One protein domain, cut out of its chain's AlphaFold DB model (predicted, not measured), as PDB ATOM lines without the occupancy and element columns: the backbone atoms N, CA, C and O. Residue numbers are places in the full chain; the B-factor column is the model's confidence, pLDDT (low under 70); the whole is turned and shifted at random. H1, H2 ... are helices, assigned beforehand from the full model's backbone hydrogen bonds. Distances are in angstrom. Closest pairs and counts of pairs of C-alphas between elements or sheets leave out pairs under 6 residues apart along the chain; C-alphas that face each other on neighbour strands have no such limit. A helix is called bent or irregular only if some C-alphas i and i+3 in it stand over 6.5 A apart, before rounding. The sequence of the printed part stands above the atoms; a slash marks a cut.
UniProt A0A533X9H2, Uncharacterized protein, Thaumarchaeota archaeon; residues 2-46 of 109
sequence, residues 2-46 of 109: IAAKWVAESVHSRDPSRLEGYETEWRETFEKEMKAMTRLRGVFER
ATOM      1  N   ILE A   2      78.123 231.637  24.223       92.69
ATOM      2  CA  ILE A   2      77.007 231.431  25.176       92.69
ATOM      3  C   ILE A   2      76.999 232.465  26.311       92.69
ATOM      4  O   ILE A   2      75.954 233.005  26.648       92.69
ATOM      5  N   ALA A   3      78.172 232.794  26.861       94.56
ATOM      6  CA  ALA A   3      78.288 233.786  27.930       94.56
ATOM      7  C   ALA A   3      77.807 235.175  27.478       94.56
ATOM      8  O   ALA A   3      77.010 235.809  28.160       94.56
ATOM      9  N   ALA A   4      78.234 235.622  26.292       96.31
ATOM     10  CA  ALA A   4      77.845 236.924  25.752       96.31
ATOM     11  C   ALA A   4      76.326 237.034  25.539       96.31
ATOM     12  O   ALA A   4      75.750 238.079  25.824       96.31
ATOM     13  N   LYS A   5      75.679 235.946  25.096       96.44
ATOM     14  CA  LYS A   5      74.218 235.858  24.956       96.44
ATOM     15  C   LYS A   5      73.518 236.106  26.295       96.44
ATOM     16  O   LYS A   5      72.702 237.011  26.390       96.44
ATOM     17  N   TRP A   6      73.858 235.348  27.337       97.81
ATOM     18  CA  TRP A   6      73.175 235.456  28.633       97.81
ATOM     19  C   TRP A   6      73.487 236.751  29.388       97.81
ATOM     20  O   TRP A   6      72.614 237.285  30.071       97.81
ATOM     21  N   VAL A   7      74.690 237.306  29.210       97.75
ATOM     22  CA  VAL A   7      75.022 238.651  29.700       97.75
ATOM     23  C   VAL A   7      74.165 239.709  29.003       97.75
ATOM     24  O   VAL A   7      73.581 240.550  29.684       97.75
ATOM     25  N   ALA A   8      74.050 239.662  27.670       97.88
ATOM     26  CA  ALA A   8      73.213 240.599  26.921       97.88
ATOM     27  C   ALA A   8      71.748 240.530  27.375       97.88
ATOM     28  O   ALA A   8      71.132 241.569  27.612       97.88
ATOM     29  N   GLU A   9      71.232 239.321  27.592       97.06
ATOM     30  CA  GLU A   9      69.846 239.114  28.003       97.06
ATOM     31  C   GLU A   9      69.563 239.622  29.413       97.06
ATOM     32  O   GLU A   9      68.546 240.279  29.643       97.06
ATOM     33  N   SER A  10      70.486 239.395  30.350       98.00
ATOM     34  CA  SER A  10      70.389 239.928  31.710       98.00
ATOM     35  C   SER A  10      70.405 241.459  31.732       98.00
ATOM     36  O   SER A  10      69.588 242.081  32.412       98.00
ATOM     37  N   VAL A  11      71.280 242.086  30.935       98.12
ATOM     38  CA  VAL A  11      71.361 243.550  30.826       98.12
ATOM     39  C   VAL A  11      70.103 244.127  30.173       98.12
ATOM     40  O   VAL A  11      69.546 245.102  30.679       98.12
ATOM     41  N   HIS A  12      69.636 243.527  29.075       97.94
ATOM     42  CA  HIS A  12      68.464 243.996  28.335       97.94
ATOM     43  C   HIS A  12      67.183 243.918  29.177       97.94
ATOM     44  O   HIS A  12      66.409 244.873  29.224       97.94
ATOM     45  N   SER A  13      66.991 242.807  29.890       97.19
ATOM     46  CA  SER A  13      65.828 242.588  30.758       97.19
ATOM     47  C   SER A  13      65.952 243.226  32.145       97.19
ATOM     48  O   SER A  13      64.967 243.260  32.881       97.19
ATOM     49  N   ARG A  14      67.134 243.759  32.500       97.25
ATOM     50  CA  ARG A  14      67.481 244.242  33.853       97.25
ATOM     51  C   ARG A  14      67.214 243.198  34.941       97.25
ATOM     52  O   ARG A  14      66.851 243.539  36.063       97.25
ATOM     53  N   ASP A  15      67.405 241.933  34.593       97.44
ATOM     54  CA  ASP A  15      67.113 240.785  35.438       97.44
ATOM     55  C   ASP A  15      68.383 239.930  35.593       97.44
ATOM     56  O   ASP A  15      68.766 239.187  34.680       97.44
ATOM     57  N   PRO A  16      69.084 240.038  36.737       95.88
ATOM     58  CA  PRO A  16      70.277 239.245  37.020       95.88
ATOM     59  C   PRO A  16      70.034 237.732  37.023       95.88
ATOM     60  O   PRO A  16      70.958 236.979  36.722       95.88
ATOM     61  N   SER A  17      68.806 237.273  37.308       96.75
ATOM     62  CA  SER A  17      68.492 235.836  37.360       96.75
ATOM     63  C   SER A  17      68.649 235.153  35.998       96.75
ATOM     64  O   SER A  17      68.934 233.960  35.921       96.75
ATOM     65  N   ARG A  18      68.593 235.917  34.896       96.31
ATOM     66  CA  ARG A  18      68.850 235.404  33.540       96.31
ATOM     67  C   ARG A  18      70.243 234.807  33.371       96.31
ATOM     68  O   ARG A  18      70.424 233.971  32.491       96.31
ATOM     69  N   LEU A  19      71.215 235.180  34.204       96.56
ATOM     70  CA  LEU A  19      72.558 234.598  34.156       96.56
ATOM     71  C   LEU A  19      72.572 233.099  34.496       96.56
ATOM     72  O   LEU A  19      73.458 232.395  34.021       96.56
ATOM     73  N   GLU A  20      71.578 232.581  35.226       95.44
ATOM     74  CA  GLU A  20      71.439 231.137  35.499       95.44
ATOM     75  C   GLU A  20      71.252 230.312  34.212       95.44
ATOM     76  O   GLU A  20      71.652 229.146  34.128       95.44
ATOM     77  N   GLY A  21      70.718 230.938  33.156       96.00
ATOM     78  CA  GLY A  21      70.585 230.319  31.840       96.00
ATOM     79  C   GLY A  21      71.930 229.960  31.205       96.00
ATOM     80  O   GLY A  21      72.011 228.977  30.469       96.00
ATOM     81  N   TYR A  22      73.003 230.691  31.539       96.25
ATOM     82  CA  TYR A  22      74.345 230.369  31.055       96.25
ATOM     83  C   TYR A  22      74.805 229.004  31.543       96.25
ATOM     84  O   TYR A  22      75.275 228.203  30.739       96.25
ATOM     85  N   GLU A  23      74.674 228.734  32.843       95.12
ATOM     86  CA  GLU A  23      75.102 227.456  33.404       95.12
ATOM     87  C   GLU A  23      74.288 226.307  32.806       95.12
ATOM     88  O   GLU A  23      74.867 225.295  32.411       95.12
ATOM     89  N   THR A  24      72.972 226.489  32.681       96.06
ATOM     90  CA  THR A  24      72.080 225.497  32.064       96.06
ATOM     91  C   THR A  24      72.514 225.175  30.631       96.06
ATOM     92  O   THR A  24      72.834 224.026  30.331       96.06
ATOM     93  N   GLU A  25      72.627 226.185  29.763       96.00
ATOM     94  CA  GLU A  25      72.979 225.988  28.349       96.00
ATOM     95  C   GLU A  25      74.420 225.475  28.180       96.00
ATOM     96  O   GLU A  25      74.697 224.635  27.318       96.00
ATOM     97  N   TRP A  26      75.353 225.928  29.025       94.56
ATOM     98  CA  TRP A  26      76.722 225.414  29.030       94.56
ATOM     99  C   TRP A  26      76.757 223.936  29.417       94.56
ATOM    100  O   TRP A  26      77.445 223.155  28.759       94.56
ATOM    101  N   ARG A  27      76.008 223.525  30.449       93.81
ATOM    102  CA  ARG A  27      75.952 222.121  30.878       93.81
ATOM    103  C   ARG A  27      75.352 221.234  29.798       93.81
ATOM    104  O   ARG A  27      75.956 220.221  29.454       93.81
ATOM    105  N   GLU A  28      74.231 221.643  29.213       93.75
ATOM    106  CA  GLU A  28      73.593 220.919  28.109       93.75
ATOM    107  C   GLU A  28      74.541 220.723  26.922       93.75
ATOM    108  O   GLU A  28      74.568 219.649  26.318       93.75
ATOM    109  N   THR A  29      75.363 221.732  26.625       88.44
ATOM    110  CA  THR A  29      76.275 221.692  25.479       88.44
ATOM    111  C   THR A  29      77.569 220.924  25.777       88.44
ATOM    112  O   THR A  29      78.006 220.118  24.958       88.44
ATOM    113  N   PHE A  30      78.192 221.141  26.941       86.75
ATOM    114  CA  PHE A  30      79.586 220.743  27.190       86.75
ATOM    115  C   PHE A  30      79.784 219.748  28.337       86.75
ATOM    116  O   PHE A  30      80.833 219.105  28.404       86.75
ATOM    117  N   GLU A  31      78.821 219.564  29.245       89.00
ATOM    118  CA  GLU A  31      79.044 218.768  30.463       89.00
ATOM    119  C   GLU A  31      79.392 217.308  30.154       89.00
ATOM    120  O   GLU A  31      80.259 216.714  30.803       89.00
ATOM    121  N   LYS A  32      78.730 216.719  29.154       85.81
ATOM    122  CA  LYS A  32      78.967 215.327  28.753       85.81
ATOM    123  C   LYS A  32      80.403 215.119  28.271       85.81
ATOM    124  O   LYS A  32      81.063 214.176  28.711       85.81
ATOM    125  N   GLU A  33      80.880 215.991  27.387       81.00
ATOM    126  CA  GLU A  33      82.244 215.936  26.858       81.00
ATOM    127  C   GLU A  33      83.267 216.233  27.953       81.00
ATOM    128  O   GLU A  33      84.225 215.479  28.120       81.00
ATOM    129  N   MET A  34      83.006 217.238  28.792       84.88
ATOM    130  CA  MET A  34      83.869 217.577  29.920       84.88
ATOM    131  C   MET A  34      84.040 216.403  30.889       84.88
ATOM    132  O   MET A  34      85.158 216.063  31.270       84.88
ATOM    133  N   LYS A  35      82.949 215.709  31.245       86.56
ATOM    134  CA  LYS A  35      83.006 214.503  32.088       86.56
ATOM    135  C   LYS A  35      83.818 213.384  31.434       86.56
ATOM    136  O   LYS A  35      84.566 212.696  32.130       86.56
ATOM    137  N   ALA A  36      83.687 213.190  30.121       81.81
ATOM    138  CA  ALA A  36      84.468 212.197  29.390       81.81
ATOM    139  C   ALA A  36      85.966 212.545  29.383       81.81
ATOM    140  O   ALA A  36      86.790 211.686  29.698       81.81
ATOM    141  N   MET A  37      86.318 213.806  29.115       79.75
ATOM    142  CA  MET A  37      87.703 214.277  29.133       79.75
ATOM    143  C   MET A  37      88.334 214.181  30.524       79.75
ATOM    144  O   MET A  37      89.467 213.725  30.641       79.75
ATOM    145  N   THR A  38      87.606 214.527  31.589       84.62
ATOM    146  CA  THR A  38      88.098 214.390  32.972       84.62
ATOM    147  C   THR A  38      88.411 212.937  33.325       84.62
ATOM    148  O   THR A  38      89.434 212.658  33.947       84.62
ATOM    149  N   ARG A  39      87.577 211.984  32.889       81.19
ATOM    150  CA  ARG A  39      87.865 210.550  33.066       81.19
ATOM    151  C   ARG A  39      89.092 210.119  32.269       81.19
ATOM    152  O   ARG A  39      89.964 209.443  32.804       81.19
ATOM    153  N   LEU A  40      89.176 210.543  31.009       79.12
ATOM    154  CA  LEU A  40      90.307 210.228  30.141       79.12
ATOM    155  C   LEU A  40      91.625 210.794  30.695       79.12
ATOM    156  O   LEU A  40      92.651 210.124  30.646       79.12
ATOM    157  N   ARG A  41      91.592 211.988  31.294       84.06
ATOM    158  CA  ARG A  41      92.736 212.574  31.998       84.06
ATOM    159  C   ARG A  41      93.228 211.675  33.133       84.06
ATOM    160  O   ARG A  41      94.423 211.415  33.201       84.06
ATOM    161  N   GLY A  42      92.327 211.150  33.965       82.88
ATOM    162  CA  GLY A  42      92.697 210.224  35.042       82.88
ATOM    163  C   GLY A  42      93.353 208.929  34.542       82.88
ATOM    164  O   GLY A  42      94.188 208.350  35.235       82.88
ATOM    165  N   VAL A  43      93.026 208.492  33.321       79.50
ATOM    166  CA  VAL A  43      93.724 207.384  32.648       79.50
ATOM    167  C   VAL A  43      95.122 207.813  32.213       79.50
ATOM    168  O   VAL A  43      96.087 207.110  32.512       79.50
ATOM    169  N   PHE A  44      95.245 208.960  31.535       81.25
ATOM    170  CA  PHE A  44      96.537 209.469  31.067       81.25
ATOM    171  C   PHE A  44      97.531 209.703  32.208       81.25
ATOM    172  O   PHE A  44      98.701 209.359  32.067       81.25
ATOM    173  N   GLU A  45      97.065 210.196  33.357       86.12
ATOM    174  CA  GLU A  45      97.883 210.420  34.559       86.12
ATOM    175  C   GLU A  45      98.490 209.131  35.144       86.12
ATOM    176  O   GLU A  45      99.430 209.195  35.932       86.12
ATOM    177  N   ARG A  46      97.980 207.953  34.765       84.25
ATOM    178  CA  ARG A  46      98.418 206.648  35.291       84.25
ATOM    179  C   ARG A  46      99.190 205.801  34.289       84.25
ATOM    180  O   ARG A  46      99.579 204.673  34.617       84.25
TER     181      ARG A  46
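AT A GLANCE: This is residues 2 to 46 of the 109 residues of an uncharacterized protein of Thaumarchaeota archaeon (UniProt A0A533X9H2). A helical hairpin makes the body, H1 and the first arm of a long bent helix, H2a, side by side; from its open end the second arm, H2b, swings away as a tail that sticks out with residues 32 to 46. The printed part has 45 residues with two named helices, H1 then H2, and no named strand; the class is all helix. It is extended, with a radius of gyration of the C-alphas of 15.1 A, and the C-alphas span 49 by 14 by 13 A, the tail making much of the length.

HOW THE PARTS SIT: H1, residues 2 to 13, is joined by a tight link of 2 residues to H2, residues 16 to 44. By its hydrogen bonds H2 was assigned as one helix, but it is bent: C-alphas 29 and 32 are 7.6 A apart. Its arms are H2a, residues 16 to 29, and H2b, residues 32 to 44. H1 and H2a touch and form a helical hairpin, with the C-alphas of Ser 10 and Arg 18 closest at 5.1 A. They run opposite ways at a shallow tilt of 24 degrees. H2a and H2b stand at a steep tilt of 58 degrees. H1 and H2b are apart. Every O i to N i+4 pair is within hydrogen-bond range in H1 and H2b; in H2a 6 of 10 are, beside 10 of 11 O i to N i+3 pairs.

IN THESE COORDINATES: H1 begins at C-alpha 2 (77.007, 231.431, 25.176) and is 16.8 A long from first to last C-alpha. H2a begins at C-alpha 16 (70.277, 239.245, 37.020) and is 21.8 A long. H2b is 18.7 A long and ends at C-alpha 44 (96.537, 209.469, 31.067).

THE WHOLE: The two C-alphas farthest apart are those of Ser 13 and Arg 46, at 48.7 A. The printed part has no cut and no long link. The mean pLDDT of the printed part is 91.2, that of H2b is 82, and no printed residue is under 70.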